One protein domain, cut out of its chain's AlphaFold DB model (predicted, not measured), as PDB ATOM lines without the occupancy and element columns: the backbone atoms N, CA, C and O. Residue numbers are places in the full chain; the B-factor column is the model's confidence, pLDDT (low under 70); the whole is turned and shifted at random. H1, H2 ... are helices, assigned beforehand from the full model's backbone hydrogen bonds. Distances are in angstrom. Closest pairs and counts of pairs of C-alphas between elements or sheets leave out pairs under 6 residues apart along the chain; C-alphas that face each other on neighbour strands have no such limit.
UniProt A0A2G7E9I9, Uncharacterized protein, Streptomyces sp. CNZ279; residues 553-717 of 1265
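What this domain is: This is residues 553 to 717 of the 1265 residues of an uncharacterized protein of Streptomyces sp. CNZ279 (UniProt A0A2G7E9I9). One long helix, H10, runs through the middle of an elongated body, with H3, H5, H6 and H7 packed round it at different angles. H2, the second long helix, lies outside H3 and H5 and reaches with H1 to one end of the body, while H8 and H9 make the other end near the first residues of H10. The printed part has 165 residues with ten named helices, H1 to H10 in order, and no named strand: the class is all helix, the helix packing part aligned, part crossed. It is compact, with a radius of gyration of the C-alphas of 17.4 A and spans of 57 by 29 by 25 A.

How they stand to each other: After residues 553 to 567, which hold no named element, H1 (568 to 571) and H2 (573 to 592) only just touch, with 3 pairs of C-alphas within 8 A, and only at the corner; the closest C-alphas are those of Tyr 570 and His 576, 5.9 A apart. H3 (596 to 609) is close to H2 but not clearly touching, with the C-alphas of Glu 586 and Ile 602 closest at 6.8 A. H4 (612 to 616) touches no helix but is near H2, C-alphas 576 and 616 being closest at 7.4 A. H5 (620 to 627) touches residues 587 to 591 of H2 at a steep tilt of 46 degrees, closest at C-alphas 587 and 622, 6.9 A. H6 (631 to 636) touches H7 (645 to 652), closest at C-alphas 636 and 645, 6.8 A. H8 (668 to 677) is near H9 (679 to 682), closest at C-alphas 675 and 682, 5.8 A. The hub is H10 (694 to 717), which touches five helices. Its closest C-alphas are 707 to Val 600 of H3, 6.4 A, at a steep tilt of 47 degrees; 715 to Ala 623 of H5, 4.3 A, at a shallow 17 degrees, opposite ways; 708 to Val 631 of H6, 6.6 A; and 705 to Val 652 of H7, 5.7 A, about perpendicular at 81 degrees. H8 only just touches it, with 3 pairs within 8 A, closest at C-alphas 674 and 698, 6.7 A. H2 and H10 are apart. Every O i to N i+4 pair is within hydrogen-bond range in H2 to H8 and H10; H1 and H9 are too short for such a pair.

Where its parts are: H1 begins at C-alpha 568 (134.486, 148.190, 182.514). From first to last C-alpha H2 measures 29.1 A, H3 20.6 A, H8 14.5 A and H10 34.7 A. H10 runs from C-alpha 694 (144.360, 181.066, 209.622) to C-alpha 717 (136.695, 168.749, 178.146).

The domain as a whole: The C-alphas farthest apart are those of Trp 573 and Gln 683, 57.1 A. The printed part has no cut; the links H7 to H8 and H9 to H10 are long. The mean pLDDT of the printed part is 81.6; residues 553 to 554, 559 to 565, 661 to 665, 667 and 682 to 692 are under 70.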
ATOM      1  N   ARG A 553     136.037 166.149 200.547       53.41
ATOM      2  CA  ARG A 553     136.340 167.596 200.424       53.41
ATOM      3  C   ARG A 553     137.814 167.902 200.141       53.41
ATOM      4  O   ARG A 553     138.221 169.055 200.171       53.41
ATOM      5  N   TRP A 554     138.620 166.881 199.859       59.47
ATOM      6  CA  TRP A 554     139.981 167.047 199.369       59.47
ATOM      7  C   TRP A 554     140.004 166.969 197.849       59.47
ATOM      8  O   TRP A 554     139.917 165.896 197.236       59.47
ATOM      9  N   TYR A 555     140.103 168.136 197.230       71.06
ATOM     10  CA  TYR A 555     140.078 168.300 195.787       71.06
ATOM     11  C   TYR A 555     141.438 168.796 195.289       71.06
ATOM     12  O   TYR A 555     142.021 169.701 195.871       71.06
ATOM     13  N   ASN A 556     141.966 168.196 194.222       73.88
ATOM     14  CA  ASN A 556     143.073 168.751 193.442       73.88
ATOM     15  C   ASN A 556     142.852 168.371 191.967       73.88
ATOM     16  O   ASN A 556     142.768 167.173 191.673       73.88
ATOM     17  N   PRO A 557     142.789 169.347 191.042       71.50
ATOM     18  CA  PRO A 557     142.510 169.105 189.624       71.50
ATOM     19  C   PRO A 557     143.595 168.308 188.875       71.50
ATOM     20  O   PRO A 557     143.350 167.832 187.765       71.50
ATOM     21  N   HIS A 558     144.790 168.146 189.452       70.06
ATOM     22  CA  HIS A 558     145.927 167.424 188.865       70.06
ATOM     23  C   HIS A 558     146.132 166.018 189.442       70.06
ATOM     24  O   HIS A 558     146.995 165.273 188.975       70.06
ATOM     25  N   GLN A 559     145.375 165.624 190.468       64.75
ATOM     26  CA  GLN A 559     145.510 164.283 191.023       64.75
ATOM     27  C   GLN A 559     144.860 163.247 190.097       64.75
ATOM     28  O   GLN A 559     143.731 163.410 189.640       64.75
ATOM     29  N   THR A 560     145.545 162.120 189.889       54.25
ATOM     30  CA  THR A 560     145.014 160.942 189.184       54.25
ATOM     31  C   THR A 560     144.002 160.192 190.058       54.25
ATOM     32  O   THR A 560     144.253 159.078 190.503       54.25
ATOM     33  N   LYS A 561     142.870 160.835 190.367       55.41
ATOM     34  CA  LYS A 561     141.648 160.157 190.840       55.41
ATOM     35  C   LYS A 561     140.779 159.688 189.675       55.41
ATOM     36  O   LYS A 561     139.990 158.770 189.835       55.41
ATOM     37  N   GLY A 562     140.932 160.354 188.532       59.28
ATOM     38  CA  GLY A 562     140.120 160.144 187.353       59.28
ATOM     39  C   GLY A 562     140.400 158.848 186.628       59.28
ATOM     40  O   GLY A 562     141.549 158.414 186.524       59.28
ATOM     41  N   TRP A 563     139.349 158.272 186.062       65.88
ATOM     42  CA  TRP A 563     139.460 157.152 185.142       65.88
ATOM     43  C   TRP A 563     140.348 157.537 183.947       65.88
ATOM     44  O   TRP A 563     139.979 158.387 183.136       65.88
ATOM     45  N   GLY A 564     141.533 156.925 183.833       62.62
ATOM     46  CA  GLY A 564     142.405 157.083 182.655       62.62
ATOM     47  C   GLY A 564     141.830 156.411 181.401       62.62
ATOM     48  O   GLY A 564     142.163 156.770 180.278       62.62
ATOM     49  N   ARG A 565     140.926 155.455 181.612       68.56
ATOM     50  CA  ARG A 565     140.052 154.816 180.629       68.56
ATOM     51  C   ARG A 565     138.734 154.507 181.325       68.56
ATOM     52  O   ARG A 565     138.758 154.280 182.532       68.56
ATOM     53  N   LEU A 566     137.633 154.473 180.583       76.00
ATOM     54  CA  LEU A 566     136.324 154.120 181.124       76.00
ATOM     55  C   LEU A 566     136.406 152.787 181.890       76.00
ATOM     56  O   LEU A 566     136.954 151.811 181.369       76.00
ATOM     57  N   ASP A 567     135.922 152.756 183.133       78.69
ATOM     58  CA  ASP A 567     135.845 151.509 183.897       78.69
ATOM     59  C   ASP A 567     134.891 150.531 183.190       78.69
ATOM     60  O   ASP A 567     133.925 150.947 182.544       78.69
ATOM     61  N   HIS A 568     135.191 149.231 183.262       79.50
ATOM     62  CA  HIS A 568     134.486 148.190 182.514       79.50
ATOM     63  C   HIS A 568     132.968 148.233 182.730       79.50
ATOM     64  O   HIS A 568     132.222 148.095 181.763       79.50
ATOM     65  N   LEU A 569     132.490 148.530 183.943       85.12
ATOM     66  CA  LEU A 569     131.052 148.664 184.194       85.12
ATOM     67  C   LEU A 569     130.427 149.815 183.403       85.12
ATOM     68  O   LEU A 569     129.305 149.697 182.909       85.12
ATOM     69  N   TYR A 570     131.164 150.906 183.218       87.06
ATOM     70  CA  TYR A 570     130.698 152.071 182.479       87.06
ATOM     71  C   TYR A 570     130.822 151.917 180.962       87.06
ATOM     72  O   TYR A 570     130.205 152.702 180.255       87.06
ATOM     73  N   THR A 571     131.537 150.899 180.461       85.62
ATOM     74  CA  THR A 571     131.571 150.541 179.022       85.62
ATOM     75  C   THR A 571     130.314 149.812 178.540       85.62
ATOM     76  O   THR A 571     130.112 149.640 177.338       85.62
ATOM     77  N   THR A 572     129.458 149.386 179.469       89.88
ATOM     78  CA  THR A 572     128.173 148.748 179.169       89.88
ATOM     79  C   THR A 572     127.129 149.784 178.735       89.88
ATOM     80  O   THR A 572     127.264 150.979 179.008       89.88
ATOM     81  N   TRP A 573     126.042 149.349 178.086       89.81
ATOM     82  CA  TRP A 573     124.979 150.274 177.658       89.81
ATOM     83  C   TRP A 573     124.297 150.965 178.850       89.81
ATOM     84  O   TRP A 573     124.050 152.169 178.799       89.81
ATOM     85  N   VAL A 574     124.079 150.230 179.947       91.50
ATOM     86  CA  VAL A 574     123.563 150.749 181.225       91.50
ATOM     87  C   VAL A 574     124.506 151.800 181.805       91.50
ATOM     88  O   VAL A 574     124.072 152.875 182.219       91.50
ATOM     89  N   GLY A 575     125.808 151.507 181.785       90.69
ATOM     90  CA  GLY A 575     126.855 152.416 182.232       90.69
ATOM     91  C   GLY A 575     126.872 153.736 181.460       90.69
ATOM     92  O   GLY A 575     126.901 154.807 182.069       90.69
ATOM     93  N   HIS A 576     126.776 153.674 180.127       91.81
ATOM     94  CA  HIS A 576     126.677 154.861 179.273       91.81
ATOM     95  C   HIS A 576     125.443 155.718 179.599       91.81
ATOM     96  O   HIS A 576     125.538 156.946 179.659       91.81
ATOM     97  N   GLU A 577     124.280 155.095 179.805       93.38
ATOM     98  CA  GLU A 577     123.046 155.800 180.164       93.38
ATOM     99  C   GLU A 577     123.137 156.478 181.534       93.38
ATOM    100  O   GLU A 577     122.804 157.661 181.652       93.38
ATOM    101  N   GLU A 578     123.607 155.765 182.564       93.38
ATOM    102  CA  GLU A 578     123.734 156.326 183.915       93.38
ATOM    103  C   GLU A 578     124.737 157.473 183.970       93.38
ATOM    104  O   GLU A 578     124.466 158.480 184.625       93.38
ATOM    105  N   LEU A 579     125.855 157.365 183.250       91.94
ATOM    106  CA  LEU A 579     126.857 158.421 183.189       91.94
ATOM    107  C   LEU A 579     126.287 159.705 182.553       91.94
ATOM    108  O   LEU A 579     126.476 160.798 183.093       91.94
ATOM    109  N   ARG A 580     125.532 159.592 181.449       93.00
ATOM    110  CA  ARG A 580     124.848 160.744 180.826       93.00
ATOM    111  C   ARG A 580     123.782 161.339 181.742       93.00
ATOM    112  O   ARG A 580     123.712 162.558 181.900       93.00
ATOM    113  N   ALA A 581     122.973 160.490 182.376       93.12
ATOM    114  CA  ALA A 581     121.933 160.926 183.303       93.12
ATOM    115  C   ALA A 581     122.523 161.623 184.540       93.12
ATOM    116  O   ALA A 581     121.985 162.629 185.001       93.12
ATOM    117  N   TRP A 582     123.634 161.113 185.073       94.12
ATOM    118  CA  TRP A 582     124.381 161.743 186.158       94.12
ATOM    119  C   TRP A 582     124.929 163.111 185.746       94.12
ATOM    120  O   TRP A 582     124.679 164.089 186.450       94.12
ATOM    121  N   CYS A 583     125.560 163.217 184.574       93.25
ATOM    122  CA  CYS A 583     126.065 164.489 184.060       93.25
ATOM    123  C   CYS A 583     124.952 165.549 183.954       93.25
ATOM    124  O   CYS A 583     125.118 166.681 184.410       93.25
ATOM    125  N   ALA A 584     123.775 165.169 183.443       92.81
ATOM    126  CA  ALA A 584     122.613 166.055 183.380       92.81
ATOM    127  C   ALA A 584     122.137 166.524 184.771       92.81
ATOM    128  O   ALA A 584     121.755 167.685 184.928       92.81
ATOM    129  N   ARG A 585     122.191 165.656 185.796       93.38
ATOM    130  CA  ARG A 585     121.861 166.024 187.185       93.38
ATOM    131  C   ARG A 585     122.865 167.010 187.777       93.38
ATOM    132  O   ARG A 585     122.437 167.971 188.409       93.38
ATOM    133  N   GLU A 586     124.165 166.808 187.568       91.88
ATOM    134  CA  GLU A 586     125.183 167.745 188.068       91.88
ATOM    135  C   GLU A 586     125.058 169.122 187.407       91.88
ATOM    136  O   GLU A 586     125.111 170.144 188.088       91.88
ATOM    137  N   ARG A 587     124.773 169.165 186.100       93.06
ATOM    138  CA  ARG A 587     124.467 170.419 185.396       93.06
ATOM    139  C   ARG A 587     123.219 171.105 185.945       93.06
ATOM    140  O   ARG A 587     123.220 172.313 186.157       93.06
ATOM    141  N   ALA A 588     122.156 170.352 186.223       92.81
ATOM    142  CA  ALA A 588     120.948 170.906 186.833       92.81
ATOM    143  C   ALA A 588     121.213 171.485 188.236       92.81
ATOM    144  O   ALA A 588     120.693 172.555 188.545       92.81
ATOM    145  N   ARG A 589     122.050 170.827 189.055       89.56
ATOM    146  CA  ARG A 589     122.494 171.359 190.358       89.56
ATOM    147  C   ARG A 589     123.266 172.662 190.191       89.56
ATOM    148  O   ARG A 589     122.977 173.621 190.895       89.56
ATOM    149  N   LEU A 590     124.177 172.721 189.222       90.81
ATOM    150  CA  LEU A 590     124.926 173.937 188.922       90.81
ATOM    151  C   LEU A 590     124.001 175.106 188.548       90.81
ATOM    152  O   LEU A 590     124.139 176.200 189.088       90.81
ATOM    153  N   ARG A 591     123.009 174.863 187.676       91.06
ATOM    154  CA  ARG A 591     122.015 175.874 187.263       91.06
ATOM    155  C   ARG A 591     121.112 176.344 188.410       91.06
ATOM    156  O   ARG A 591     120.636 177.474 188.369       91.06
ATOM    157  N   ALA A 592     120.857 175.494 189.405       89.88
ATOM    158  CA  ALA A 592     120.062 175.846 190.583       89.88
ATOM    159  C   ALA A 592     120.812 176.762 191.574       89.88
ATOM    160  O   ALA A 592     120.179 177.330 192.462       89.88
ATOM    161  N   GLY A 593     122.128 176.928 191.399       87.69
ATOM    162  CA  GLY A 593     123.008 177.657 192.307       87.69
ATOM    163  C   GLY A 593     123.665 176.727 193.328       87.69
ATOM    164  O   GLY A 593     123.006 175.885 193.936       87.69
ATOM    165  N   VAL A 594     124.976 176.886 193.508       89.56
ATOM    166  CA  VAL A 594     125.791 176.134 194.474       89.56
ATOM    167  C   VAL A 594     126.605 177.099 195.325       89.56
ATOM    168  O   VAL A 594     126.970 178.172 194.850       89.56
ATOM    169  N   ASP A 595     126.882 176.718 196.568       89.12
ATOM    170  CA  ASP A 595     127.877 177.380 197.411       89.12
ATOM    171  C   ASP A 595     129.300 176.908 197.049       89.12
ATOM    172  O   ASP A 595     129.503 176.089 196.142       89.12
ATOM    173  N   PHE A 596     130.312 177.453 197.728       88.88
ATOM    174  CA  PHE A 596     131.712 177.146 197.430       88.88
ATOM    175  C   PHE A 596     132.043 175.658 197.642       88.88
ATOM    176  O   PHE A 596     132.637 175.022 196.769       88.88
ATOM    177  N   ASP A 597     131.589 175.070 198.753       83.69
ATOM    178  CA  ASP A 597     131.763 173.639 199.044       83.69
ATOM    179  C   ASP A 597     131.024 172.755 198.012       83.69
ATOM    180  O   ASP A 597     131.546 171.722 197.579       83.69
ATOM    181  N   GLY A 598     129.834 173.163 197.563       85.62
ATOM    182  CA  GLY A 598     129.071 172.499 196.509       85.62
ATOM    183  C   GLY A 598     129.795 172.499 195.164       85.62
ATOM    184  O   GLY A 598     129.822 171.469 194.483       85.62
ATOM    185  N   LEU A 599     130.451 173.606 194.798       89.50
ATOM    186  CA  LEU A 599     131.295 173.670 193.603       89.50
ATOM    187  C   LEU A 599     132.503 172.724 193.706       89.50
ATOM    188  O   LEU A 599     132.768 171.976 192.761       89.50
ATOM    189  N   VAL A 600     133.200 172.715 194.851       86.62
ATOM    190  CA  VAL A 600     134.332 171.802 195.115       86.62
ATOM    191  C   VAL A 600     133.907 170.345 194.911       86.62
ATOM    192  O   VAL A 600     134.615 169.573 194.256       86.62
ATOM    193  N   LEU A 601     132.732 169.964 195.422       83.69
ATOM    194  CA  LEU A 601     132.187 168.613 195.275       83.69
ATOM    195  C   LEU A 601     131.862 168.263 193.818       83.69
ATOM    196  O   LEU A 601     132.256 167.189 193.357       83.69
ATOM    197  N   ILE A 602     131.188 169.152 193.077       88.75
ATOM    198  CA  ILE A 602     130.858 168.918 191.660       88.75
ATOM    199  C   ILE A 602     132.141 168.718 190.845       88.75
ATOM    200  O   ILE A 602     132.271 167.722 190.128       88.75
ATOM    201  N   LEU A 603     133.117 169.619 190.985       88.19
ATOM    202  CA  LEU A 603     134.393 169.517 190.274       88.19
ATOM    203  C   LEU A 603     135.174 168.256 190.674       88.19
ATOM    204  O   LEU A 603     135.784 167.612 189.818       88.19
ATOM    205  N   GLY A 604     135.118 167.856 191.947       84.25
ATOM    206  CA  GLY A 604     135.709 166.612 192.439       84.25
ATOM    207  C   GLY A 604     135.138 165.359 191.777       84.25
ATOM    208  O   GLY A 604     135.908 164.496 191.347       84.25
ATOM    209  N   ARG A 605     133.813 165.281 191.611       86.12
ATOM    210  CA  ARG A 605     133.163 164.148 190.931       86.12
ATOM    211  C   ARG A 605     133.499 164.090 189.441       86.12
ATOM    212  O   ARG A 605     133.759 163.012 188.915       86.12
ATOM    213  N   PHE A 606     133.594 165.238 188.766       87.50
ATOM    214  CA  PHE A 606     134.063 165.278 187.375       87.50
ATOM    215  C   PHE A 606     135.536 164.879 187.227       87.50
ATOM    216  O   PHE A 606     135.912 164.259 186.229       87.50
ATOM    217  N   VAL A 607     136.366 165.159 188.235       83.06
ATOM    218  CA  VAL A 607     137.729 164.625 188.288       83.06
ATOM    219  C   VAL A 607     137.729 163.105 188.469       83.06
ATOM    220  O   VAL A 607     138.530 162.465 187.800       83.06
ATOM    221  N   HIS A 608     136.840 162.517 189.284       83.06
ATOM    222  CA  HIS A 608     136.698 161.055 189.462       83.06
ATOM    223  C   HIS A 608     136.322 160.320 188.166       83.06
ATOM    224  O   HIS A 608     136.975 159.347 187.797       83.06
ATOM    225  N   VAL A 609     135.339 160.816 187.411       81.62
ATOM    226  CA  VAL A 609     134.955 160.176 186.133       81.62
ATOM    227  C   VAL A 609     135.953 160.442 185.003       81.62
ATOM    228  O   VAL A 609     135.997 159.701 184.023       81.62
ATOM    229  N   GLY A 610     136.801 161.466 185.141       81.56
ATOM    230  CA  GLY A 610     137.991 161.664 184.317       81.56
ATOM    231  C   GLY A 610     137.730 161.563 182.808       81.56
ATOM    232  O   GLY A 610     136.945 162.330 182.254       81.56
ATOM    233  N   GLY A 611     138.429 160.626 182.147       76.06
ATOM    234  CA  GLY A 611     138.380 160.352 180.699       76.06
ATOM    235  C   GLY A 611     136.989 160.059 180.134       76.06
ATOM    236  O   GLY A 611     136.785 160.171 178.927       76.06
ATOM    237  N   ALA A 612     136.019 159.741 180.990       80.62
ATOM    238  CA  ALA A 612     134.638 159.536 180.585       80.62
ATOM    239  C   ALA A 612     134.008 160.791 179.955       80.62
ATOM    240  O   ALA A 612     133.171 160.674 179.061       80.62
ATOM    241  N   VAL A 613     134.433 161.990 180.384       84.88
ATOM    242  CA  VAL A 613     133.919 163.251 179.827       84.88
ATOM    243  C   VAL A 613     134.271 163.372 178.348       84.88
ATOM    244  O   VAL A 613     133.396 163.637 177.526       84.88
ATOM    245  N   ASP A 614     135.531 163.089 178.010       81.31
ATOM    246  CA  ASP A 614     136.036 163.210 176.642       81.31
ATOM    247  C   ASP A 614     135.394 162.175 175.708       81.31
ATOM    248  O   ASP A 614     135.175 162.457 174.535       81.31
ATOM    249  N   GLN A 615     135.089 160.980 176.225       80.38
ATOM    250  CA  GLN A 615     134.581 159.863 175.425       80.38
ATOM    251  C   GLN A 615     133.059 159.885 175.233       80.38
ATOM    252  O   GLN A 615     132.576 159.391 174.215       80.38
ATOM    253  N   LEU A 616     132.290 160.404 176.202       85.38
ATOM    254  CA  LEU A 616     130.831 160.216 176.231       85.38
ATOM    255  C   LEU A 616     129.999 161.457 176.576       85.38
ATOM    256  O   LEU A 616     128.785 161.411 176.354       85.38
ATOM    257  N   LEU A 617     130.591 162.522 177.132       88.81
ATOM    258  CA  LEU A 617     129.837 163.635 177.735       88.81
ATOM    259  C   LEU A 617     130.126 165.018 177.131       88.81
ATOM    260  O   LEU A 617     129.736 166.011 177.737       88.81
ATOM    261  N   GLN A 618     130.789 165.122 175.976       89.00
ATOM    262  CA  GLN A 618     131.032 166.418 175.323       89.00
ATOM    263  C   GLN A 618     129.713 167.171 175.052       89.00
ATOM    264  O   GLN A 618     128.793 166.629 174.440       89.00
ATOM    265  N   ASP A 619     129.633 168.426 175.501       89.12
ATOM    266  CA  ASP A 619     128.484 169.321 175.357       89.12
ATOM    267  C   ASP A 619     128.916 170.810 175.492       89.12
ATOM    268  O   ASP A 619     129.262 171.259 176.593       89.12
ATOM    269  N   PRO A 620     128.873 171.625 174.414       87.62
ATOM    270  CA  PRO A 620     129.233 173.049 174.461       87.62
ATOM    271  C   PRO A 620     128.364 173.893 175.403       87.62
ATOM    272  O   PRO A 620     128.789 174.950 175.879       87.62
ATOM    273  N   GLU A 621     127.115 173.495 175.642       89.25
ATOM    274  CA  GLU A 621     126.242 174.183 176.590       89.25
ATOM    275  C   GLU A 621     126.718 173.944 178.026       89.25
ATOM    276  O   GLU A 621     126.841 174.900 178.788       89.25
ATOM    277  N   ALA A 622     127.097 172.706 178.359       89.81
ATOM    278  CA  ALA A 622     127.710 172.387 179.647       89.81
ATOM    279  C   ALA A 622     129.004 173.187 179.861       89.81
ATOM    280  O   ALA A 622     129.212 173.758 180.930       89.81
ATOM    281  N   ALA A 623     129.845 173.308 178.826       90.94
ATOM    282  CA  ALA A 623     131.058 174.122 178.885       90.94
ATOM    283  C   ALA A 623     130.753 175.589 179.255       90.94
ATOM    284  O   ALA A 623     131.417 176.160 180.118       90.94
ATOM    285  N   ARG A 624     129.721 176.195 178.653       90.94
ATOM    286  CA  ARG A 624     129.301 177.570 178.973       90.94
ATOM    287  C   ARG A 624     128.749 177.705 180.390       90.94
ATOM    288  O   ARG A 624     129.054 178.686 181.059       90.94
ATOM    289  N   GLU A 625     127.970 176.730 180.851       93.12
ATOM    290  CA  GLU A 625     127.420 176.704 182.213       93.12
ATOM    291  C   GLU A 625     128.526 176.674 183.266       93.12
ATOM    292  O   GLU A 625     128.529 177.500 184.174       93.12
ATOM    293  N   PHE A 626     129.497 175.768 183.113       91.50
ATOM    294  CA  PHE A 626     130.638 175.695 184.020       91.50
ATOM    295  C   PHE A 626     131.503 176.950 183.946       91.50
ATOM    296  O   PHE A 626     131.926 177.421 184.994       91.50
ATOM    297  N   ALA A 627     131.725 177.532 182.763       91.62
ATOM    298  CA  ALA A 627     132.511 178.760 182.611       91.62
ATOM    299  C   ALA A 627     131.862 179.997 183.260       91.62
ATOM    300  O   ALA A 627     132.567 180.929 183.631       91.62
ATOM    301  N   ALA A 628     130.534 180.017 183.401       92.12
ATOM    302  CA  ALA A 628     129.799 181.142 183.977       92.12
ATOM    303  C   ALA A 628     129.849 181.205 185.518       92.12
ATOM    304  O   ALA A 628     129.372 182.179 186.100       92.12
ATOM    305  N   VAL A 629     130.395 180.185 186.190       93.56
ATOM    306  CA  VAL A 629     130.445 180.126 187.659       93.56
ATOM    307  C   VAL A 629     131.534 181.059 188.191       93.56
ATOM    308  O   VAL A 629     132.719 180.871 187.921       93.56
ATOM    309  N   ASP A 630     131.136 182.041 188.998       94.38
ATOM    310  CA  ASP A 630     132.052 182.971 189.662       94.38
ATOM    311  C   ASP A 630     132.658 182.344 190.930       94.38
ATOM    312  O   ASP A 630     132.147 182.517 192.037       94.38
ATOM    313  N   VAL A 631     133.754 181.595 190.767       94.00
ATOM    314  CA  VAL A 631     134.449 180.892 191.868       94.00
ATOM    315  C   VAL A 631     134.867 181.847 192.985       94.00
ATOM    316  O   VAL A 631     134.730 181.523 194.163       94.00
ATOM    317  N   ILE A 632     135.364 183.032 192.620       93.81
ATOM    318  CA  ILE A 632     135.785 184.046 193.586       93.81
ATOM    319  C   ILE A 632     134.566 184.605 194.311       93.81
ATOM    320  O   ILE A 632     134.596 184.718 195.531       93.81
ATOM    321  N   GLY A 633     133.475 184.892 193.599       92.25
ATOM    322  CA  GLY A 633     132.215 185.312 194.215       92.25
ATOM    323  C   GLY A 633     131.719 184.333 195.286       92.25
ATOM    324  O   GLY A 633     131.340 184.771 196.368       92.25
ATOM    325  N   LEU A 634     131.798 183.024 195.021       93.12
ATOM    326  CA  LEU A 634     131.444 181.983 195.995       93.12
ATOM    327  C   LEU A 634     132.418 181.925 197.181       93.12
ATOM    328  O   LEU A 634     131.980 181.818 198.322       93.12
ATOM    329  N   LEU A 635     133.727 182.035 196.928       92.81
ATOM    330  CA  LEU A 635     134.750 182.085 197.977       92.81
ATOM    331  C   LEU A 635     134.542 183.282 198.919       92.81
ATOM    332  O   LEU A 635     134.703 183.144 200.128       92.81
ATOM    333  N   MET A 636     134.191 184.454 198.382       91.69
ATOM    334  CA  MET A 636     134.006 185.678 199.169       91.69
ATOM    335  C   MET A 636     132.892 185.555 200.214       91.69
ATOM    336  O   MET A 636     132.942 186.249 201.223       91.69
ATOM    337  N   CYS A 637     131.913 184.664 200.015       87.69
ATOM    338  CA  CYS A 637     130.883 184.370 201.014       87.69
ATOM    339  C   CYS A 637     131.421 183.601 202.238       87.69
ATOM    340  O   CYS A 637     130.790 183.639 203.290       87.69
ATOM    341  N   GLU A 638     132.573 182.933 202.108       84.25
ATOM    342  CA  GLU A 638     133.219 182.119 203.151       84.25
ATOM    343  C   GLU A 638     134.369 182.852 203.865       84.25
ATOM    344  O   GLU A 638     134.908 182.362 204.862       84.25
ATOM    345  N   LEU A 639     134.799 184.000 203.331       85.19
ATOM    346  CA  LEU A 639     135.925 184.772 203.851       85.19
ATOM    347  C   LEU A 639     135.469 185.888 204.808       85.19
ATOM    348  O   LEU A 639     134.351 186.391 204.693       85.19
ATOM    349  N   PRO A 640     136.338 186.310 205.745       77.94
ATOM    350  CA  PRO A 640     136.064 187.460 206.602       77.94
ATOM    351  C   PRO A 640     135.842 188.749 205.788       77.94
ATOM    352  O   PRO A 640     136.517 188.942 204.769       77.94
ATOM    353  N   PRO A 641     134.953 189.657 206.233       76.75
ATOM    354  CA  PRO A 641     134.615 190.886 205.508       76.75
ATOM    355  C   PRO A 641     135.792 191.865 205.345       76.75
ATOM    356  O   PRO A 641     135.711 192.791 204.542       76.75
ATOM    357  N   GLU A 642     136.883 191.682 206.091       77.94
ATOM    358  CA  GLU A 642     138.110 192.480 206.017       77.94
ATOM    359  C   GLU A 642     138.960 192.167 204.773       77.94
ATOM    360  O   GLU A 642     139.851 192.945 204.424       77.94
ATOM    361  N   LEU A 643     138.708 191.039 204.101       84.19
ATOM    362  CA  LEU A 643     139.328 190.709 202.821       84.19
ATOM    363  C   LEU A 643     138.422 191.182 201.686       84.19
ATOM    364  O   LEU A 643     137.321 190.668 201.518       84.19
ATOM    365  N   ASP A 644     138.889 192.142 200.886       89.81
ATOM    366  CA  ASP A 644     138.183 192.562 199.675       89.81
ATOM    367  C   ASP A 644     138.457 191.625 198.483       89.81
ATOM    368  O   ASP A 644     139.456 190.899 198.423       89.81
ATOM    369  N   ARG A 645     137.539 191.646 197.510       93.00
ATOM    370  CA  ARG A 645     137.582 190.770 196.334       93.00
ATOM    371  C   ARG A 645     138.839 190.978 195.489       93.00
ATOM    372  O   ARG A 645     139.423 190.000 195.036       93.00
ATOM    373  N   GLU A 646     139.271 192.223 195.293       92.31
ATOM    374  CA  GLU A 646     140.430 192.544 194.449       92.31
ATOM    375  C   GLU A 646     141.724 191.964 195.042       92.31
ATOM    376  O   GLU A 646     142.569 191.411 194.331       92.31
ATOM    377  N   ARG A 647     141.878 192.054 196.365       91.25
ATOM    378  CA  ARG A 647     142.999 191.473 197.099       91.25
ATOM    379  C   ARG A 647     142.968 189.949 197.034       91.25
ATOM    380  O   ARG A 647     144.006 189.344 196.770       91.25
ATOM    381  N   VAL A 648     141.802 189.329 197.219       92.94
ATOM    382  CA  VAL A 648     141.643 187.867 197.127       92.94
ATOM    383  C   VAL A 648     141.966 187.357 195.722       92.94
ATOM    384  O   VAL A 648     142.719 186.394 195.600       92.94
ATOM    385  N   GLU A 649     141.502 188.024 194.663       94.38
ATOM    386  CA  GLU A 649     141.829 187.674 193.271       94.38
ATOM    387  C   GLU A 649     143.341 187.712 193.015       94.38
ATOM    388  O   GLU A 649     143.905 186.766 192.458       94.38
ATOM    389  N   LYS A 650     144.026 188.762 193.488       92.62
ATOM    390  CA  LYS A 650     145.490 188.884 193.375       92.62
ATOM    391  C   LYS A 650     146.232 187.796 194.144       92.62
ATOM    392  O   LYS A 650     147.272 187.338 193.673       92.62
ATOM    393  N   ILE A 651     145.738 187.403 195.317       93.12
ATOM    394  CA  ILE A 651     146.348 186.344 196.127       93.12
ATOM    395  C   ILE A 651     146.130 184.985 195.461       93.12
ATOM    396  O   ILE A 651     147.101 184.275 195.215       93.12
ATOM    397  N   VAL A 652     144.888 184.637 195.108       93.56
ATOM    398  CA  VAL A 652     144.544 183.349 194.480       93.56
ATOM    399  C   VAL A 652     145.294 183.160 193.159       93.56
ATOM    400  O   VAL A 652     145.779 182.064 192.902       93.56
ATOM    401  N   ALA A 653     145.497 184.222 192.371       91.06
ATOM    402  CA  ALA A 653     146.296 184.169 191.142       91.06
ATOM    403  C   ALA A 653     147.777 183.792 191.364       91.06
ATOM    404  O   ALA A 653     148.432 183.314 190.438       91.06
ATOM    405  N   LYS A 654     148.321 184.007 192.571       90.75
ATOM    406  CA  LYS A 654     149.694 183.619 192.948       90.75
ATOM    407  C   LYS A 654     149.765 182.220 193.575       90.75
ATOM    408  O   LYS A 654     150.847 181.634 193.625       90.75
ATOM    409  N   VAL A 655     148.647 181.704 194.090       90.00
ATOM    410  CA  VAL A 655     148.573 180.416 194.795       90.00
ATOM    411  C   VAL A 655     148.601 179.265 193.794       90.00
ATOM    412  O   VAL A 655     147.875 179.264 192.802       90.00
ATOM    413  N   LYS A 656     149.428 178.249 194.058       85.81
ATOM    414  CA  LYS A 656     149.538 177.072 193.187       85.81
ATOM    415  C   LYS A 656     148.521 176.001 193.587       85.81
ATOM    416  O   LYS A 656     148.407 175.724 194.783       85.81
ATOM    417  N   PRO A 657     147.850 175.338 192.627       84.81
ATOM    418  CA  PRO A 657     146.966 174.228 192.943       84.81
ATOM    419  C   PRO A 657     147.670 173.095 193.712       84.81
ATOM    420  O   PRO A 657     148.723 172.609 193.297       84.81
ATOM    421  N   GLU A 658     147.100 172.648 194.833       80.88
ATOM    422  CA  GLU A 658     147.722 171.677 195.750       80.88
ATOM    423  C   GLU A 658     146.690 170.722 196.368       80.88
ATOM    424  O   GLU A 658     145.518 171.044 196.512       80.88
ATOM    425  N   HIS A 659     147.099 169.502 196.722       77.81
ATOM    426  CA  HIS A 659     146.227 168.551 197.411       77.81
ATOM    427  C   HIS A 659     146.105 168.917 198.896       77.81
ATOM    428  O   HIS A 659     147.107 168.896 199.608       77.81
ATOM    429  N   LEU A 660     144.881 169.177 199.366       70.88
ATOM    430  CA  LEU A 660     144.588 169.495 200.765       70.88
ATOM    431  C   LEU A 660     143.510 168.576 201.333       70.88
ATOM    432  O   LEU A 660     142.453 168.441 200.723       70.88
ATOM    433  N   SER A 661     143.754 167.987 202.509       61.69
ATOM    434  CA  SER A 661     142.738 167.217 203.241       61.69
ATOM    435  C   SER A 661     141.737 168.134 203.960       61.69
ATOM    436  O   SER A 661     142.054 169.290 204.256       61.69
ATOM    437  N   PRO A 662     140.530 167.652 204.306       56.06
ATOM    438  CA  PRO A 662     139.601 168.412 205.136       56.06
ATOM    439  C   PRO A 662     140.241 168.683 206.504       56.06
ATOM    440  O   PRO A 662     140.660 167.754 207.190       56.06
ATOM    441  N   GLY A 663     140.340 169.957 206.887       55.97
ATOM    442  CA  GLY A 663     141.001 170.375 208.127       55.97
ATOM    443  C   GLY A 663     142.502 170.658 207.997       55.97
ATOM    444  O   GLY A 663     143.051 171.249 208.923       55.97
ATOM    445  N   ASP A 664     143.134 170.336 206.860       62.47
ATOM    446  CA  ASP A 664     144.496 170.766 206.509       62.47
ATOM    447  C   ASP A 664     144.483 172.182 205.908       62.47
ATOM    448  O   ASP A 664     143.628 172.501 205.088       62.47
ATOM    449  N   GLY A 665     145.445 173.025 206.278       67.69
ATOM    450  CA  GLY A 665     145.717 174.328 205.683       67.69
ATOM    451  C   GLY A 665     146.850 174.224 204.674       67.69
ATOM    452  O   GLY A 665     147.423 173.149 204.476       67.69
ATOM    453  N   ALA A 666     147.181 175.345 204.035       71.00
ATOM    454  CA  ALA A 666     148.262 175.376 203.053       71.00
ATOM    455  C   ALA A 666     149.582 174.877 203.663       71.00
ATOM    456  O   ALA A 666     149.863 175.107 204.842       71.00
ATOM    457  N   ARG A 667     150.412 174.205 202.861       68.19
ATOM    458  CA  ARG A 667     151.754 173.747 203.251       68.19
ATOM    459  C   ARG A 667     152.792 174.288 202.260       68.19
ATOM    460  O   ARG A 667     152.444 174.883 201.244       68.19
ATOM    461  N   GLY A 668     154.076 174.131 202.587       73.50
ATOM    462  CA  GLY A 668     155.184 174.478 201.686       73.50
ATOM    463  C   GLY A 668     155.138 175.919 201.161       73.50
ATOM    464  O   GLY A 668     154.906 176.853 201.928       73.50
ATOM    465  N   ASP A 669     155.353 176.085 199.853       74.81
ATOM    466  CA  ASP A 669     155.419 177.392 199.184       74.81
ATOM    467  C   ASP A 669     154.117 178.191 199.328       74.81
ATOM    468  O   ASP A 669     154.160 179.392 199.588       74.81
ATOM    469  N   ASN A 670     152.959 177.524 199.230       79.38
ATOM    470  CA  ASN A 670     151.657 178.167 199.407       79.38
ATOM    471  C   ASN A 670     151.483 178.696 200.837       79.38
ATOM    472  O   ASN A 670     150.947 179.785 201.022       79.38
ATOM    473  N   PHE A 671     151.963 177.970 201.854       78.00
ATOM    474  CA  PHE A 671     151.922 178.450 203.240       78.00
ATOM    475  C   PHE A 671     152.784 179.697 203.442       78.00
ATOM    476  O   PHE A 671     152.337 180.649 204.075       78.00
ATOM    477  N   VAL A 672     154.009 179.697 202.905       73.00
ATOM    478  CA  VAL A 672     154.928 180.841 203.015       73.00
ATOM    479  C   VAL A 672     154.344 182.060 202.302       73.00
ATOM    480  O   VAL A 672     154.222 183.110 202.922       73.00
ATOM    481  N   LEU A 673     153.896 181.893 201.054       85.00
ATOM    482  CA  LEU A 673     153.246 182.944 200.273       85.00
ATOM    483  C   LEU A 673     152.052 183.548 201.024       85.00
ATOM    484  O   LEU A 673     151.968 184.759 201.184       85.00
ATOM    485  N   LEU A 674     151.132 182.707 201.504       83.69
ATOM    486  CA  LEU A 674     149.909 183.178 202.156       83.69
ATOM    487  C   LEU A 674     150.180 183.830 203.511       83.69
ATOM    488  O   LEU A 674     149.485 184.770 203.882       83.69
ATOM    489  N   ARG A 675     151.197 183.371 204.243       79.25
ATOM    490  CA  ARG A 675     151.646 184.018 205.478       79.25
ATOM    491  C   ARG A 675     152.223 185.408 205.215       79.25
ATOM    492  O   ARG A 675     152.001 186.305 206.022       79.25
ATOM    493  N   ASP A 676     152.948 185.577 204.114       82.19
ATOM    494  CA  ASP A 676     153.601 186.841 203.770       82.19
ATOM    495  C   ASP A 676     152.615 187.850 203.139       82.19
ATOM    496  O   ASP A 676     152.755 189.053 203.342       82.19
ATOM    497  N   GLU A 677     151.586 187.379 202.425       86.44
ATOM    498  CA  GLU A 677     150.517 188.216 201.844       86.44
ATOM    499  C   GLU A 677     149.409 188.577 202.856       86.44
ATOM    500  O   GLU A 677     148.695 189.568 202.663       86.44
ATOM    501  N   LEU A 678     149.260 187.782 203.928       84.56
ATOM    502  CA  LEU A 678     148.276 187.959 205.008       84.56
ATOM    503  C   LEU A 678     148.929 187.903 206.412       84.56
ATOM    504  O   LEU A 678     148.492 187.120 207.269       84.56
ATOM    505  N   PRO A 679     149.978 188.702 206.688       77.75
ATOM    506  CA  PRO A 679     150.707 188.661 207.957       77.75
ATOM    507  C   PRO A 679     149.817 188.992 209.162       77.75
ATOM    508  O   PRO A 679     150.025 188.451 210.250       77.75
ATOM    509  N   GLU A 680     148.795 189.826 208.962       74.06
ATOM    510  CA  GLU A 680     147.798 190.194 209.965       74.06
ATOM    511  C   GLU A 680     146.949 189.004 210.436       74.06
ATOM    512  O   GLU A 680     146.524 188.973 211.590       74.06
ATOM    513  N   LEU A 681     146.753 187.990 209.584       70.62
ATOM    514  CA  LEU A 681     146.005 186.777 209.924       70.62
ATOM    515  C   LEU A 681     146.908 185.672 210.492       70.62
ATOM    516  O   LEU A 681     146.427 184.801 211.214       70.62
ATOM    517  N   ALA A 682     148.213 185.706 210.204       63.19
ATOM    518  CA  ALA A 682     149.172 184.692 210.646       63.19
ATOM    519  C   ALA A 682     149.663 184.864 212.098       63.19
ATOM    520  O   ALA A 682     150.139 183.900 212.698       63.19
ATOM    521  N   GLN A 683     149.587 186.078 212.658       54.97
ATOM    522  CA  GLN A 683     150.184 186.428 213.961       54.97
ATOM    523  C   GLN A 683     149.186 186.451 215.141       54.97
ATOM    524  O   GLN A 683     149.614 186.571 216.290       54.97
ATOM    525  N   GLY A 684     147.873 186.324 214.903       50.12
ATOM    526  CA  GLY A 684     146.825 186.463 215.927       50.12
ATOM    527  C   GLY A 684     146.162 185.145 216.352       50.12
ATOM    528  O   GLY A 684     145.775 184.333 215.518       50.12
ATOM    529  N   THR A 685     145.969 184.942 217.662       47.03
ATOM    530  CA  THR A 685     145.217 183.809 218.253       47.03
ATOM    531  C   THR A 685     143.704 184.057 218.370       47.03
ATOM    532  O   THR A 685     143.009 183.292 219.035       47.03
ATOM    533  N   THR A 686     143.151 185.099 217.751       46.75
ATOM    534  CA  THR A 686     141.780 185.550 218.035       46.75
ATOM    535  C   THR A 686     140.968 185.816 216.774       46.75
ATOM    536  O   THR A 686     141.016 186.904 216.219       46.75
ATOM    537  N   TRP A 687     140.151 184.827 216.403       46.34
ATOM    538  CA  TRP A 687     138.887 185.006 215.675       46.34
ATOM    539  C   TRP A 687     137.810 184.113 216.311       46.34
ATOM    540  O   TRP A 687     137.252 183.216 215.683       46.34
ATOM    541  N   GLN A 688     137.536 184.323 217.603       45.72
ATOM    542  CA  GLN A 688     136.410 183.657 218.276       45.72
ATOM    543  C   GLN A 688     135.048 184.196 217.803       45.72
ATOM    544  O   GLN A 688     134.064 183.469 217.883       45.72
ATOM    545  N   GLU A 689     134.984 185.420 217.264       43.22
ATOM    546  CA  GLU A 689     133.725 186.054 216.838       43.22
ATOM    547  C   GLU A 689     133.236 185.596 215.447       43.22
ATOM    548  O   GLU A 689     132.035 185.627 215.198       43.22
ATOM    549  N   ALA A 690     134.130 185.094 214.577       44.75
ATOM    550  CA  ALA A 690     133.795 184.529 213.257       44.75
ATOM    551  C   ALA A 690     134.033 183.003 213.138       44.75
ATOM    552  O   ALA A 690     133.615 182.385 212.163       44.75
ATOM    553  N   GLY A 691     134.720 182.378 214.103       51.41
ATOM    554  CA  GLY A 691     134.944 180.924 214.149       51.41
ATOM    555  C   GLY A 691     135.958 180.348 213.142       51.41
ATOM    556  O   GLY A 691     136.092 179.127 213.064       51.41
ATOM    557  N   LEU A 692     136.690 181.177 212.383       58.62
ATOM    558  CA  LEU A 692     137.636 180.754 211.332       58.62
ATOM    559  C   LEU A 692     139.106 180.906 211.773       58.62
ATOM    560  O   LEU A 692     139.508 181.948 212.280       58.62
ATOM    561  N   SER A 693     139.943 179.882 211.554       70.88
ATOM    562  CA  SER A 693     141.394 179.925 211.828       70.88
ATOM    563  C   SER A 693     142.207 180.305 210.582       70.88
ATOM    564  O   SER A 693     141.771 180.058 209.458       70.88
ATOM    565  N   PHE A 694     143.437 180.817 210.748       76.12
ATOM    566  CA  PHE A 694     144.360 181.066 209.622       76.12
ATOM    567  C   PHE A 694     144.555 179.820 208.738       76.12
ATOM    568  O   PHE A 694     144.596 179.887 207.511       76.12
ATOM    569  N   HIS A 695     144.582 178.643 209.360       74.38
ATOM    570  CA  HIS A 695     144.646 177.359 208.667       74.38
ATOM    571  C   HIS A 695     143.419 177.110 207.770       74.38
ATOM    572  O   HIS A 695     143.556 176.606 206.659       74.38
ATOM    573  N   ARG A 696     142.221 177.521 208.203       80.44
ATOM    574  CA  ARG A 696     140.992 177.438 207.399       80.44
ATOM    575  C   ARG A 696     140.973 178.465 206.262       80.44
ATOM    576  O   ARG A 696     140.572 178.114 205.161       80.44
ATOM    577  N   VAL A 697     141.450 179.690 206.487       84.56
ATOM    578  CA  VAL A 697     141.544 180.717 205.429       84.56
ATOM    579  C   VAL A 697     142.520 180.282 204.333       84.56
ATOM    580  O   VAL A 697     142.194 180.331 203.150       84.56
ATOM    581  N   THR A 698     143.694 179.775 204.715       85.44
ATOM    582  CA  THR A 698     144.674 179.263 203.742       85.44
ATOM    583  C   THR A 698     144.157 178.043 202.977       85.44
ATOM    584  O   THR A 698     144.396 177.940 201.775       85.44
ATOM    585  N   HIS A 699     143.390 177.162 203.628       86.25
ATOM    586  CA  HIS A 699     142.678 176.070 202.963       86.25
ATOM    587  C   HIS A 699     141.719 176.580 201.877       86.25
ATOM    588  O   HIS A 699     141.765 176.097 200.749       86.25
ATOM    589  N   LEU A 700     140.872 177.565 202.199       88.56
ATOM    590  CA  LEU A 700     139.880 178.118 201.269       88.56
ATOM    591  C   LEU A 700     140.538 178.780 200.046       88.56
ATOM    592  O   LEU A 700     140.104 178.554 198.919       88.56
ATOM    593  N   LEU A 701     141.627 179.532 200.248       91.88
ATOM    594  CA  LEU A 701     142.353 180.207 199.163       91.88
ATOM    595  C   LEU A 701     143.027 179.221 198.199       91.88
ATOM    596  O   LEU A 701     142.913 179.370 196.982       91.88
ATOM    597  N   VAL A 702     143.677 178.178 198.724       90.12
ATOM    598  CA  VAL A 702     144.222 177.093 197.888       90.12
ATOM    599  C   VAL A 702     143.095 176.322 197.203       90.12
ATOM    600  O   VAL A 702     143.225 175.947 196.037       90.12
ATOM    601  N   MET A 703     141.953 176.133 197.875       89.31
ATOM    602  CA  MET A 703     140.815 175.467 197.255       89.31
ATOM    603  C   MET A 703     140.187 176.255 196.112       89.31
ATOM    604  O   MET A 703     139.762 175.652 195.126       89.31
ATOM    605  N   ALA A 704     140.193 177.581 196.184       92.50
ATOM    606  CA  ALA A 704     139.717 178.422 195.096       92.50
ATOM    607  C   ALA A 704     140.647 178.358 193.882       92.50
ATOM    608  O   ALA A 704     140.159 178.226 192.760       92.50
ATOM    609  N   ALA A 705     141.968 178.349 194.098       92.19
ATOM    610  CA  ALA A 705     142.944 178.126 193.028       92.19
ATOM    611  C   ALA A 705     142.723 176.763 192.343       92.19
ATOM    612  O   ALA A 705     142.683 176.674 191.115       92.19
ATOM    613  N   ASN A 706     142.479 175.708 193.129       90.19
ATOM    614  CA  ASN A 706     142.117 174.394 192.598       90.19
ATOM    615  C   ASN A 706     140.810 174.431 191.794       90.19
ATOM    616  O   ASN A 706     140.738 173.806 190.738       90.19
ATOM    617  N   CYS A 707     139.776 175.127 192.279       91.25
ATOM    618  CA  CYS A 707     138.485 175.221 191.595       91.25
ATOM    619  C   CYS A 707     138.581 175.975 190.268       91.25
ATOM    620  O   CYS A 707     138.002 175.510 189.294       91.25
ATOM    621  N   LEU A 708     139.330 177.079 190.201       92.81
ATOM    622  CA  LEU A 708     139.541 177.839 188.964       92.81
ATOM    623  C   LEU A 708     140.228 176.989 187.883       92.81
ATOM    624  O   LEU A 708     139.746 176.904 186.753       92.81
ATOM    625  N   GLU A 709     141.311 176.293 188.237       90.06
ATOM    626  CA  GLU A 709     142.014 175.392 187.312       90.06
ATOM    627  C   GLU A 709     141.138 174.187 186.924       90.06
ATOM    628  O   GLU A 709     141.051 173.796 185.758       90.06
ATOM    629  N   GLY A 710     140.436 173.613 187.899       87.75
ATOM    630  CA  GLY A 710     139.483 172.528 187.703       87.75
ATOM    631  C   GLY A 710     138.342 172.869 186.754       87.75
ATOM    632  O   GLY A 710     138.031 172.094 185.848       87.75
ATOM    633  N   GLN A 711     137.747 174.044 186.940       91.44
ATOM    634  CA  GLN A 711     136.705 174.611 186.095       91.44
ATOM    635  C   GLN A 711     137.226 174.811 184.670       91.44
ATOM    636  O   GLN A 711     136.610 174.307 183.733       91.44
ATOM    637  N   ALA A 712     138.386 175.454 184.489       89.31
ATOM    638  CA  ALA A 712     138.992 175.653 183.171       89.31
ATOM    639  C   ALA A 712     139.247 174.325 182.436       89.31
ATOM    640  O   ALA A 712     138.908 174.177 181.255       89.31
ATOM    641  N   ARG A 713     139.777 173.317 183.143       87.44
ATOM    642  CA  ARG A 713     139.970 171.961 182.607       87.44
ATOM    643  C   ARG A 713     138.649 171.323 182.201       87.44
ATOM    644  O   ARG A 713     138.556 170.776 181.107       87.44
ATOM    645  N   LEU A 714     137.633 171.386 183.055       88.94
ATOM    646  CA  LEU A 714     136.339 170.760 182.799       88.94
ATOM    647  C   LEU A 714     135.606 171.412 181.618       88.94
ATOM    648  O   LEU A 714     135.149 170.700 180.727       88.94
ATOM    649  N   VAL A 715     135.575 172.748 181.558       90.62
ATOM    650  CA  VAL A 715     135.029 173.522 180.427       90.62
ATOM    651  C   VAL A 715     135.665 173.056 179.121       90.62
ATOM    652  O   VAL A 715     134.966 172.731 178.164       90.62
ATOM    653  N   ARG A 716     136.995 172.924 179.108       85.88
ATOM    654  CA  ARG A 716     137.742 172.469 177.935       85.88
ATOM    655  C   ARG A 716     137.398 171.040 177.499       85.88
ATOM    656  O   ARG A 716     137.512 170.741 176.309       85.88
ATOM    657  N   ARG A 717     137.062 170.149 178.434       86.88
ATOM    658  CA  ARG A 717     136.695 168.749 178.146       86.88
ATOM    659  C   ARG A 717     135.269 168.615 177.623       86.88
ATOM    660  O   ARG A 717     135.007 167.744 176.805       86.88
TER     661      ARG A 717